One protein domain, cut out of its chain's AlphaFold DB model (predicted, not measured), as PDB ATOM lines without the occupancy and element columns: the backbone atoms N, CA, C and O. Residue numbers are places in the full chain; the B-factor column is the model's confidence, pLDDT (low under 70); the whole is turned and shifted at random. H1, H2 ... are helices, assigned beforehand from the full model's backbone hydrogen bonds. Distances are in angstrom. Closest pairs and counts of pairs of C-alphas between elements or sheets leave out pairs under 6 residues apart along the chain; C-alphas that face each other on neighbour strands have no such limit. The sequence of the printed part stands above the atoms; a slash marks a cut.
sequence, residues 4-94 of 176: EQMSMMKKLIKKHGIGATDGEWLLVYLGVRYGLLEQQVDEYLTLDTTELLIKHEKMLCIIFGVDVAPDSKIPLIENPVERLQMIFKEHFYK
ATOM      1  N   GLU A   4      25.106  -3.888  94.946       90.31
ATOM      2  CA  GLU A   4      24.480  -2.978  93.980       90.31
ATOM      3  C   GLU A   4      25.243  -2.943  92.650       90.31
ATOM      4  O   GLU A   4      24.643  -3.089  91.583       90.31
ATOM      5  N   GLN A   5      26.576  -2.852  92.706       90.69
ATOM      6  CA  GLN A   5      27.441  -2.915  91.525       90.69
ATOM      7  C   GLN A   5      27.307  -4.260  90.797       90.69
ATOM      8  O   GLN A   5      27.150  -4.300  89.578       90.69
ATOM      9  N   MET A   6      27.309  -5.382  91.525       90.94
ATOM     10  CA  MET A   6      27.120  -6.702  90.910       90.94
ATOM     11  C   MET A   6      25.738  -6.858  90.265       90.94
ATOM     12  O   MET A   6      25.624  -7.485  89.210       90.94
ATOM     13  N   SER A   7      24.696  -6.296  90.881       93.44
ATOM     14  CA  SER A   7      23.335  -6.291  90.338       93.44
ATOM     15  C   SER A   7      23.258  -5.490  89.034       93.44
ATOM     16  O   SER A   7      22.787  -6.009  88.019       93.44
ATOM     17  N   MET A   8      23.815  -4.273  89.025       92.69
ATOM     18  CA  MET A   8      23.893  -3.422  87.834       92.69
ATOM     19  C   MET A   8      24.664  -4.108  86.698       92.69
ATOM     20  O   MET A   8      24.177  -4.169  85.570       92.69
ATOM     21  N   MET A   9      25.825  -4.695  86.997       92.31
ATOM     22  CA  MET A   9      26.640  -5.407  86.011       92.31
ATOM     23  C   MET A   9      25.876  -6.579  85.380       92.31
ATOM     24  O   MET A   9      25.826  -6.695  84.157       92.31
ATOM     25  N   LYS A  10      25.221  -7.425  86.189       92.94
ATOM     26  CA  LYS A  10      24.401  -8.541  85.680       92.94
ATOM     27  C   LYS A  10      23.246  -8.053  84.805       92.94
ATOM     28  O   LYS A  10      22.944  -8.685  83.792       92.94
ATOM     29  N   LYS A  11      22.605  -6.946  85.190       94.31
ATOM     30  CA  LYS A  11      21.505  -6.336  84.435       94.31
ATOM     31  C   LYS A  11      21.972  -5.860  83.057       94.31
ATOM     32  O   LYS A  11      21.340  -6.218  82.068       94.31
ATOM     33  N   LEU A  12      23.090  -5.135  82.987       93.25
ATOM     34  CA  LEU A  12      23.664  -4.623  81.736       93.25
ATOM     35  C   LEU A  12      24.130  -5.749  80.805       93.25
ATOM     36  O   LEU A  12      23.764  -5.760  79.634       93.25
ATOM     37  N   ILE A  13      24.847  -6.743  81.340       93.81
ATOM     38  CA  ILE A  13      25.310  -7.911  80.571       93.81
ATOM     39  C   ILE A  13      24.127  -8.648  79.945       93.81
ATOM     40  O   ILE A  13      24.140  -8.959  78.757       93.81
ATOM     41  N   LYS A  14      23.071  -8.895  80.732       94.06
ATOM     42  CA  LYS A  14      21.873  -9.580  80.240       94.06
ATOM     43  C   LYS A  14      21.104  -8.740  79.218       94.06
ATOM     44  O   LYS A  14      20.581  -9.306  78.265       94.06
ATOM     45  N   LYS A  15      21.017  -7.421  79.420       93.81
ATOM     46  CA  LYS A  15      20.311  -6.494  78.521       93.81
ATOM     47  C   LYS A  15      20.938  -6.462  77.127       93.81
ATOM     48  O   LYS A  15      20.204  -6.489  76.147       93.81
ATOM     49  N   HIS A  16      22.267  -6.442  77.063       91.25
ATOM     50  CA  HIS A  16      23.027  -6.330  75.813       91.25
ATOM     51  C   HIS A  16      23.495  -7.675  75.248       91.25
ATOM     52  O   HIS A  16      24.139  -7.709  74.208       91.25
ATOM     53  N   GLY A  17      23.170  -8.791  75.909       90.69
ATOM     54  CA  GLY A  17      23.543 -10.129  75.442       90.69
ATOM     55  C   GLY A  17      25.052 -10.395  75.447       90.69
ATOM     56  O   GLY A  17      25.522 -11.189  74.643       90.69
ATOM     57  N   ILE A  18      25.794  -9.741  76.345       91.50
ATOM     58  CA  ILE A  18      27.261  -9.762  76.386       91.50
ATOM     59  C   ILE A  18      27.760 -11.103  76.949       91.50
ATOM     60  O   ILE A  18      27.412 -11.503  78.064       91.50
ATOM     61  N   GLY A  19      28.604 -11.799  76.196       88.75
ATOM     62  CA  GLY A  19      29.320 -12.996  76.622       88.75
ATOM     63  C   GLY A  19      30.517 -12.685  77.526       88.75
ATOM     64  O   GLY A  19      31.038 -11.577  77.558       88.75
ATOM     65  N   ALA A  20      31.005 -13.681  78.270       84.81
ATOM     66  CA  ALA A  20      32.167 -13.510  79.156       84.81
ATOM     67  C   ALA A  20      33.497 -13.276  78.406       84.81
ATOM     68  O   ALA A  20      34.483 -12.871  79.016       84.81
ATOM     69  N   THR A  21      33.531 -13.570  77.107       87.38
ATOM     70  CA  THR A  21      34.690 -13.392  76.220       87.38
ATOM     71  C   THR A  21      34.648 -12.092  75.425       87.38
ATOM     72  O   THR A  21      35.623 -11.767  74.752       87.38
ATOM     73  N   ASP A  22      33.532 -11.372  75.486       87.50
ATOM     74  CA  ASP A  22      33.308 -10.160  74.708       87.50
ATOM     75  C   ASP A  22      34.067  -8.992  75.353       87.50
ATOM     76  O   ASP A  22      34.157  -8.889  76.583       87.50
ATOM     77  N   GLY A  23      34.628  -8.093  74.543       84.00
ATOM     78  CA  GLY A  23      35.382  -6.940  75.055       84.00
ATOM     79  C   GLY A  23      34.507  -6.004  75.897       84.00
ATOM     80  O   GLY A  23      34.953  -5.424  76.890       84.00
ATOM     81  N   GLU A  24      33.224  -5.939  75.554       87.62
ATOM     82  CA  GLU A  24      32.153  -5.221  76.232       87.62
ATOM     83  C   GLU A  24      31.979  -5.690  77.679       87.62
ATOM     84  O   GLU A  24      31.634  -4.889  78.548       87.62
ATOM     85  N   TRP A  25      32.290  -6.954  77.984       90.94
ATOM     86  CA  TRP A  25      32.234  -7.463  79.353       90.94
ATOM     87  C   TRP A  25      33.225  -6.730  80.258       90.94
ATOM     88  O   TRP A  25      32.875  -6.303  81.364       90.94
ATOM     89  N   LEU A  26      34.455  -6.540  79.770       88.31
ATOM     90  CA  LEU A  26      35.491  -5.807  80.493       88.31
ATOM     91  C   LEU A  26      35.114  -4.327  80.631       88.31
ATOM     92  O   LEU A  26      35.323  -3.743  81.693       88.31
ATOM     93  N   LEU A  27      34.513  -3.737  79.596       86.38
ATOM     94  CA  LEU A  27      34.052  -2.347  79.625       86.38
ATOM     95  C   LEU A  27      32.957  -2.131  80.676       86.38
ATOM     96  O   LEU A  27      33.070  -1.218  81.495       86.38
ATOM     97  N   VAL A  28      31.949  -3.007  80.725       90.88
ATOM     98  CA  VAL A  28      30.906  -2.967  81.761       90.88
ATOM     99  C   VAL A  28      31.515  -3.158  83.147       90.88
ATOM    100  O   VAL A  28      31.184  -2.411  84.070       90.88
ATOM    101  N   TYR A  29      32.429  -4.122  83.303       90.69
ATOM    102  CA  TYR A  29      33.111  -4.360  84.573       90.69
ATOM    103  C   TYR A  29      33.831  -3.104  85.078       90.69
ATOM    104  O   TYR A  29      33.660  -2.722  86.239       90.69
ATOM    105  N   LEU A  30      34.616  -2.452  84.215       90.50
ATOM    106  CA  LEU A  30      35.358  -1.242  84.561       90.50
ATOM    107  C   LEU A  30      34.407  -0.076  84.852       90.50
ATOM    108  O   LEU A  30      34.536   0.545  85.905       90.50
ATOM    109  N   GLY A  31      33.418   0.181  83.992       90.31
ATOM    110  CA  GLY A  31      32.458   1.273  84.175       90.31
ATOM    111  C   GLY A  31      31.733   1.193  85.521       90.31
ATOM    112  O   GLY A  31      31.753   2.140  86.308       90.31
ATOM    113  N   VAL A  32      31.189   0.020  85.848       92.81
ATOM    114  CA  VAL A  32      30.507  -0.214  87.131       92.81
ATOM    115  C   VAL A  32      31.475  -0.087  88.316       92.81
ATOM    116  O   VAL A  32      31.122   0.476  89.356       92.81
ATOM    117  N   ARG A  33      32.715  -0.577  88.178       90.56
ATOM    118  CA  ARG A  33      33.747  -0.483  89.225       90.56
ATOM    119  C   ARG A  33      34.164   0.946  89.536       90.56
ATOM    120  O   ARG A  33      34.371   1.248  90.710       90.56
ATOM    121  N   TYR A  34      34.278   1.788  88.514       91.19
ATOM    122  CA  TYR A  34      34.600   3.208  88.653       91.19
ATOM    123  C   TYR A  34      33.386   4.068  89.037       91.19
ATOM    124  O   TYR A  34      33.533   5.272  89.219       91.19
ATOM    125  N   GLY A  35      32.210   3.457  89.231       90.06
ATOM    126  CA  GLY A  35      31.025   4.138  89.749       90.06
ATOM    127  C   GLY A  35      30.221   4.892  88.695       90.06
ATOM    128  O   GLY A  35      29.495   5.818  89.051       90.06
ATOM    129  N   LEU A  36      30.330   4.516  87.416       91.44
ATOM    130  CA  LEU A  36      29.441   5.049  86.386       91.44
ATOM    131  C   LEU A  36      27.998   4.611  86.661       91.44
ATOM    132  O   LEU A  36      27.734   3.496  87.119       91.44
ATOM    133  N   LEU A  37      27.057   5.497  86.345       91.88
ATOM    134  CA  LEU A  37      25.632   5.203  86.408       91.88
ATOM    135  C   LEU A  37      25.249   4.203  85.317       91.88
ATOM    136  O   LEU A  37      25.831   4.201  84.233       91.88
ATOM    137  N   GLU A  38      24.198   3.417  85.567       90.19
ATOM    138  CA  GLU A  38      23.693   2.440  84.595       90.19
ATOM    139  C   GLU A  38      23.442   3.087  83.229       90.19
ATOM    140  O   GLU A  38      23.868   2.550  82.219       90.19
ATOM    141  N   GLN A  39      22.831   4.276  83.211       90.00
ATOM    142  CA  GLN A  39      22.538   5.023  81.984       90.00
ATOM    143  C   GLN A  39      23.799   5.404  81.201       90.00
ATOM    144  O   GLN A  39      23.775   5.382  79.980       90.00
ATOM    145  N   GLN A  40      24.899   5.721  81.887       88.81
ATOM    146  CA  GLN A  40      26.151   6.115  81.234       88.81
ATOM    147  C   GLN A  40      26.841   4.913  80.589       88.81
ATOM    148  O   GLN A  40      27.378   5.021  79.490       88.81
ATOM    149  N   VAL A  41      26.819   3.761  81.269       89.56
ATOM    150  CA  VAL A  41      27.351   2.512  80.711       89.56
ATOM    151  C   VAL A  41      26.466   2.026  79.565       89.56
ATOM    152  O   VAL A  41      26.974   1.579  78.545       89.56
ATOM    153  N   ASP A  42      25.150   2.156  79.709       90.00
ATOM    154  CA  ASP A  42      24.177   1.793  78.682       90.00
ATOM    155  C   ASP A  42      24.338   2.641  77.415       90.00
ATOM    156  O   ASP A  42      24.458   2.082  76.330       90.00
ATOM    157  N   GLU A  43      24.435   3.966  77.564       88.50
ATOM    158  CA  GLU A  43      24.700   4.891  76.458       88.50
ATOM    159  C   GLU A  43      25.985   4.490  75.727       88.50
ATOM    160  O   GLU A  43      25.988   4.393  74.502       88.50
ATOM    161  N   TYR A  44      27.051   4.173  76.472       85.62
ATOM    162  CA  TYR A  44      28.333   3.759  75.903       85.62
ATOM    163  C   TYR A  44      28.238   2.485  75.057       85.62
ATOM    164  O   TYR A  44      28.852   2.412  73.997       85.62
ATOM    165  N   LEU A  45      27.460   1.497  75.501       86.19
ATOM    166  CA  LEU A  45      27.266   0.239  74.772       86.19
ATOM    167  C   LEU A  45      26.393   0.397  73.520       86.19
ATOM    168  O   LEU A  45      26.481  -0.423  72.612       86.19
ATOM    169  N   THR A  46      25.545   1.427  73.475       87.56
ATOM    170  CA  THR A  46      24.635   1.690  72.345       87.56
ATOM    171  C   THR A  46      25.153   2.721  71.347       87.56
ATOM    172  O   THR A  46      24.562   2.868  70.277       87.56
ATOM    173  N   LEU A  47      26.215   3.449  71.699       84.75
ATOM    174  CA  LEU A  47      26.841   4.451  70.841       84.75
ATOM    175  C   LEU A  47      27.333   3.807  69.549       84.75
ATOM    176  O   LEU A  47      27.971   2.751  69.568       84.75
ATOM    177  N   ASP A  48      27.093   4.474  68.424       85.06
ATOM    178  CA  ASP A  48      27.719   4.046  67.186       85.06
ATOM    179  C   ASP A  48      29.240   4.248  67.258       85.06
ATOM    180  O   ASP A  48      29.775   5.077  68.003       85.06
ATOM    181  N   THR A  49      29.961   3.466  66.460       79.56
ATOM    182  CA  THR A  49      31.427   3.472  66.459       79.56
ATOM    183  C   THR A  49      32.009   4.851  66.133       79.56
ATOM    184  O   THR A  49      33.080   5.193  66.631       79.56
ATOM    185  N   THR A  50      31.318   5.671  65.340       78.38
ATOM    186  CA  THR A  50      31.781   7.007  64.942       78.38
ATOM    187  C   THR A  50      31.670   7.987  66.104       78.38
ATOM    188  O   THR A  50      32.648   8.655  66.445       78.38
ATOM    189  N   GLU A  51      30.512   8.042  66.763       79.69
ATOM    190  CA  GLU A  51      30.296   8.877  67.949       79.69
ATOM    191  C   GLU A  51      31.228   8.481  69.101       79.69
ATOM    192  O   GLU A  51      31.784   9.343  69.795       79.69
ATOM    193  N   LEU A  52      31.464   7.178  69.261       82.94
ATOM    194  CA  LEU A  52      32.395   6.648  70.246       82.94
ATOM    195  C   LEU A  52      33.832   7.129  69.998       82.94
ATOM    196  O   LEU A  52      34.505   7.596  70.922       82.94
ATOM    197  N   LEU A  53      34.297   7.061  68.747       81.69
ATOM    198  CA  LEU A  53      35.621   7.549  68.356       81.69
ATOM    199  C   LEU A  53      35.766   9.055  68.604       81.69
ATOM    200  O   LEU A  53      36.798   9.481  69.119       81.69
ATOM    201  N   ILE A  54      34.725   9.851  68.335       77.88
ATOM    202  CA  ILE A  54      34.723  11.297  68.613       77.88
ATOM    203  C   ILE A  54      34.855  11.576  70.119       77.88
ATOM    204  O   ILE A  54      35.610  12.467  70.520       77.88
ATOM    205  N   LYS A  55      34.145  10.827  70.975       78.88
ATOM    206  CA  LYS A  55      34.276  10.963  72.438       78.88
ATOM    207  C   LYS A  55      35.689  10.594  72.908       78.88
ATOM    208  O   LYS A  55      36.267  11.331  73.708       78.88
ATOM    209  N   HIS A  56      36.262   9.503  72.396       82.69
ATOM    210  CA  HIS A  56      37.627   9.090  72.740       82.69
ATOM    211  C   HIS A  56      38.684  10.088  72.277       82.69
ATOM    212  O   HIS A  56      39.601  10.387  73.033       82.69
ATOM    213  N   GLU A  57      38.545  10.646  71.078       79.69
ATOM    214  CA  GLU A  57      39.446  11.680  70.582       79.69
ATOM    215  C   GLU A  57      39.463  12.898  71.512       79.69
ATOM    216  O   GLU A  57      40.530  13.320  71.952       79.69
ATOM    217  N   LYS A  58      38.284  13.403  71.902       78.38
ATOM    218  CA  LYS A  58      38.172  14.512  72.865       78.38
ATOM    219  C   LYS A  58      38.822  14.173  74.203       78.38
ATOM    220  O   LYS A  58      39.536  15.001  74.763       78.38
ATOM    221  N   MET A  59      38.594  12.963  74.711       82.50
ATOM    222  CA  MET A  59      39.208  12.495  75.954       82.50
ATOM    223  C   MET A  59      40.736  12.475  75.854       82.50
ATOM    224  O   MET A  59      41.406  12.969  76.758       82.50
ATOM    225  N   LEU A  60      41.289  11.944  74.760       82.25
ATOM    226  CA  LEU A  60      42.733  11.925  74.535       82.25
ATOM    227  C   LEU A  60      43.288  13.350  74.464       82.25
ATOM    228  O   LEU A  60      44.257  13.642  75.159       82.25
ATOM    229  N   CYS A  61      42.650  14.257  73.723       81.25
ATOM    230  CA  CYS A  61      43.056  15.664  73.682       81.25
ATOM    231  C   CYS A  61      43.084  16.297  75.083       81.25
ATOM    232  O   CYS A  61      44.072  16.935  75.432       81.25
ATOM    233  N   ILE A  62      42.071  16.052  75.924       80.06
ATOM    234  CA  ILE A  62      42.041  16.547  77.311       80.06
ATOM    235  C   ILE A  62      43.194  15.963  78.140       80.06
ATOM    236  O   ILE A  62      43.906  16.715  78.803       80.06
ATOM    237  N   ILE A  63      43.402  14.641  78.101       79.69
ATOM    238  CA  ILE A  63      44.462  13.958  78.868       79.69
ATOM    239  C   ILE A  63      45.846  14.480  78.476       79.69
ATOM    240  O   ILE A  63      46.699  14.694  79.335       79.69
ATOM    241  N   PHE A  64      46.063  14.694  77.181       78.94
ATOM    242  CA  PHE A  64      47.327  15.187  76.650       78.94
ATOM    243  C   PHE A  64      47.475  16.714  76.732       78.94
ATOM    244  O   PHE A  64      48.509  17.238  76.318       78.94
ATOM    245  N   GLY A  65      46.475  17.427  77.267       79.25
ATOM    246  CA  GLY A  65      46.484  18.887  77.369       79.25
ATOM    247  C   GLY A  65      46.524  19.585  76.009       79.25
ATOM    248  O   GLY A  65      47.091  20.668  75.901       79.25
ATOM    249  N   VAL A  66      45.977  18.945  74.973       79.88
ATOM    250  CA  VAL A  66      45.932  19.470  73.612       79.88
ATOM    251  C   VAL A  66      44.667  20.288  73.421       79.88
ATOM    252  O   VAL A  66      43.563  19.742  73.410       79.88
ATOM    253  N   ASP A  67      44.836  21.592  73.231       69.38
ATOM    254  CA  ASP A  67      43.729  22.487  72.911       69.38
ATOM    255  C   ASP A  67      43.580  22.593  71.385       69.38
ATOM    256  O   ASP A  67      44.464  23.100  70.685       69.38
ATOM    257  N   VAL A  68      42.489  22.047  70.844       64.25
ATOM    258  CA  VAL A  68      42.210  22.099  69.403       64.25
ATOM    259  C   VAL A  68      41.548  23.438  69.113       64.25
ATOM    260  O   VAL A  68      40.372  23.635  69.417       64.25
ATOM    261  N   ALA A  69      42.303  24.367  68.524       62.12
ATOM    262  CA  ALA A  69      41.779  25.684  68.186       62.12
ATOM    263  C   ALA A  69      40.543  25.552  67.268       62.12
ATOM    264  O   ALA A  69      40.628  24.856  66.244       62.12
ATOM    265  N   PRO A  70      39.423  26.231  67.589       57.56
ATOM    266  CA  PRO A  70      38.173  26.131  66.828       57.56
ATOM    267  C   PRO A  70      38.317  26.609  65.376       57.56
ATOM    268  O   PRO A  70      37.563  26.175  64.510       57.56
ATOM    269  N   ASP A  71      39.332  27.432  65.100       57.34
ATOM    270  CA  ASP A  71      39.602  28.021  63.785       57.34
ATOM    271  C   ASP A  71      40.568  27.174  62.933       57.34
ATOM    272  O   ASP A  71      40.918  27.542  61.807       57.34
ATOM    273  N   SER A  72      41.063  26.052  63.470       61.81
ATOM    274  CA  SER A  72      41.970  25.167  62.740       61.81
ATOM    275  C   SER A  72      41.213  24.363  61.678       61.81
ATOM    276  O   SER A  72      40.022  24.096  61.795       61.81
ATOM    277  N   LYS A  73      41.905  23.944  60.612       64.50
ATOM    278  CA  LYS A  73      41.319  23.070  59.576       64.50
ATOM    279  C   LYS A  73      41.255  21.599  60.004       64.50
ATOM    280  O   LYS A  73      40.761  20.762  59.259       64.50
ATOM    281  N   ILE A  74      41.775  21.277  61.183       61.88
ATOM    282  CA  ILE A  74      41.953  19.914  61.688       61.88
ATOM    283  C   ILE A  74      40.614  19.242  62.057       61.88
ATOM    284  O   ILE A  74      40.440  18.078  61.707       61.88
ATOM    285  N   PRO A  75      39.615  19.942  62.642       65.69
ATOM    286  CA  PRO A  75      38.275  19.400  62.872       65.69
ATOM    287  C   PRO A  75      37.524  19.008  61.592       65.69
ATOM    288  O   PRO A  75      36.550  18.268  61.678       65.69
ATOM    289  N   LEU A  76      37.958  19.485  60.416       66.81
ATOM    290  CA  LEU A  76      37.342  19.167  59.119       66.81
ATOM    291  C   LEU A  76      37.792  17.808  58.557       66.81
ATOM    292  O   LEU A  76      37.254  17.366  57.547       66.81
ATOM    293  N   ILE A  77      38.781  17.151  59.171       74.69
ATOM    294  CA  ILE A  77      39.229  15.816  58.757       74.69
ATOM    295  C   ILE A  77      38.177  14.798  59.208       74.69
ATOM    296  O   ILE A  77      37.928  14.666  60.405       74.69
ATOM    297  N   GLU A  78      37.564  14.079  58.263       73.25
ATOM    298  CA  GLU A  78      36.515  13.088  58.553       73.25
ATOM    299  C   GLU A  78      37.061  11.868  59.307       73.25
ATOM    300  O   GLU A  78      36.410  11.360  60.220       73.25
ATOM    301  N   ASN A  79      38.275  11.422  58.968       80.50
ATOM    302  CA  ASN A  79      38.904  10.273  59.606       80.50
ATOM    303  C   ASN A  79      39.464  10.649  60.997       80.50
ATOM    304  O   ASN A  79      40.408  11.439  61.083       80.50
ATOM    305  N   PRO A  80      38.953  10.058  62.093       74.50
ATOM    306  CA  PRO A  80      39.365  10.416  63.451       74.50
ATOM    307  C   PRO A  80      40.822  10.046  63.759       74.50
ATOM    308  O   PRO A  80      41.478  10.727  64.544       74.50
ATOM    309  N   VAL A  81      41.360   8.996  63.128       79.88
ATOM    310  CA  VAL A  81      42.759   8.586  63.320       79.88
ATOM    311  C   VAL A  81      43.697   9.615  62.699       79.88
ATOM    312  O   VAL A  81      44.632  10.071  63.355       79.88
ATOM    313  N   GLU A  82      43.430  10.016  61.455       81.12
ATOM    314  CA  GLU A  82      44.211  11.046  60.758       81.12
ATOM    315  C   GLU A  82      44.107  12.397  61.471       81.12
ATOM    316  O   GLU A  82      45.106  13.104  61.631       81.12
ATOM    317  N   ARG A  83      42.909  12.731  61.962       85.06
ATOM    318  CA  ARG A  83      42.663  13.940  62.746       85.06
ATOM    319  C   ARG A  83      43.512  13.964  64.012       85.06
ATOM    320  O   ARG A  83      44.248  14.923  64.223       85.06
ATOM    321  N   LEU A  84      43.498  12.890  64.802       81.31
ATOM    322  CA  LEU A  84      44.307  12.789  66.018       81.31
ATOM    323  C   LEU A  84      45.814  12.843  65.716       81.31
ATOM    324  O   LEU A  84      46.561  13.517  66.425       81.31
ATOM    325  N   GLN A  85      46.266  12.186  64.642       79.94
ATOM    326  CA  GLN A  85      47.660  12.267  64.196       79.94
ATOM    327  C   GLN A  85      48.070  13.707  63.872       79.94
ATOM    328  O   GLN A  85      49.135  14.144  64.301       79.94
ATOM    329  N   MET A  86      47.226  14.456  63.160       81.06
ATOM    330  CA  MET A  86      47.455  15.868  62.849       81.06
ATOM    331  C   MET A  86      47.465  16.740  64.109       81.06
ATOM    332  O   MET A  86      48.386  17.536  64.279       81.06
ATOM    333  N   ILE A  87      46.503  16.546  65.019       81.50
ATOM    334  CA  ILE A  87      46.428  17.249  66.311       81.50
ATOM    335  C   ILE A  87      47.723  17.045  67.106       81.50
ATOM    336  O   ILE A  87      48.344  18.005  67.561       81.50
ATOM    337  N   PHE A  88      48.171  15.797  67.249       80.44
ATOM    338  CA  PHE A  88      49.397  15.488  67.982       80.44
ATOM    339  C   PHE A  88      50.645  15.976  67.260       80.44
ATOM    340  O   PHE A  88      51.562  16.467  67.916       80.44
ATOM    341  N   LYS A  89      50.674  15.904  65.927       79.06
ATOM    342  CA  LYS A  89      51.748  16.493  65.128       79.06
ATOM    343  C   LYS A  89      51.856  17.991  65.393       79.06
ATOM    344  O   LYS A  89      52.930  18.483  65.705       79.06
ATOM    345  N   GLU A  90      50.758  18.727  65.353       75.62
ATOM    346  CA  GLU A  90      50.801  20.162  65.621       75.62
ATOM    347  C   GLU A  90      51.102  20.509  67.077       75.62
ATOM    348  O   GLU A  90      51.741  21.527  67.325       75.62
ATOM    349  N   HIS A  91      50.652  19.706  68.040       74.50
ATOM    350  CA  HIS A  91      50.819  20.029  69.455       74.50
ATOM    351  C   HIS A  91      52.190  19.622  70.008       74.50
ATOM    352  O   HIS A  91      52.846  20.416  70.678       74.50
ATOM    353  N   PHE A  92      52.643  18.403  69.707       72.12
ATOM    354  CA  PHE A  92      53.918  17.864  70.193       72.12
ATOM    355  C   PHE A  92      55.072  18.111  69.230       72.12
ATOM    356  O   PHE A  92      56.197  18.327  69.669       72.12
ATOM    357  N   TYR A  93      54.796  18.124  67.925       64.88
ATOM    358  CA  TYR A  93      55.792  18.403  66.890       64.88
ATOM    359  C   TYR A  93      55.667  19.843  66.385       64.88
ATOM    360  O   TYR A  93      56.067  20.147  65.258       64.88
ATOM    361  N   LYS A  94      55.118  20.744  67.221       55.75
ATOM    362  CA  LYS A  94      55.089  22.191  66.989       55.75
ATOM    363  C   LYS A  94      56.523  22.682  66.831       55.75
ATOM    364  O   LYS A  94      57.196  23.001  67.802       55.75
TER     365      LYS A  94
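AT A GLANCE: This is residues 4 to 94 of the 176 residues of an uncharacterized protein of Lachnospiraceae bacterium (UniProt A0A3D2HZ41). Two helical lobes stand end to end in a loose rod: H1, H2 and H3 form a small up-and-down bundle, their centres in a triangle, and H4 and H5 form a side-by-side pair beyond it. A long loop, residues 64 to 79, joins that pair. The 91 printed residues include five named helices, H1 to H5 in order, and no named strand: the class is all helix. The whole is loose, with a radius of gyration of the C-alphas of 16.6 A and spans of 48 by 22 by 22 A.

IN THESE COORDINATES: Find C-alpha 4 at (24.480, -2.978, 93.980); from there H1, residues 4 to 16, runs 18.5 A. H2, residues 23 to 33, measures 15.7 A, and H3, residues 38 to 46, 12.3 A. Look next at C-alpha 49, at (31.427, 3.472, 66.459), where H4, residues 49 to 63, starts its 20.8 A. H5, residues 80 to 92, covers 17.7 A to C-alpha 92 at (53.918, 17.864, 70.193).

HOW THE PARTS SIT: H1 and H2, a helical hairpin, touch at Gln 5 and Val 32, their closest C-alphas at 6.0 A, with a shallow tilt of 26 degrees. H2 and H3, also a helical hairpin, touch at 19 degrees, a shallow tilt; the closest C-alphas, Gly 31 and Val 41, are 6.3 A apart. H1 and H3 touch and run the same way, closest at C-alphas Met 8 and Glu 38, 6.7 A. H3 and H4 are close but not clearly touching, at a steep tilt of 60 degrees; C-alphas Tyr 44 and Leu 52 come closest, 7.5 A. H4, with residues 53 to 57 alone, touches residues 80 to 84 of H5 the same way at a shallow tilt of 12 degrees; C-alphas Glu 57 and Leu 84 are closest, 6.8 A. H1 and H5 are apart. In H1, H2, H3, H4 and H5 every O i to N i+4 pair is within hydrogen-bond range.

THE WHOLE: The farthest C-alphas, Ser 7 and Lys 94, are 48.6 A apart. The printed part has no cut, and the link H4 to H5 is long. Mean pLDDT of the printed part is 82.4; look for values under 70 at residues 67 to 76 and 93 to 94.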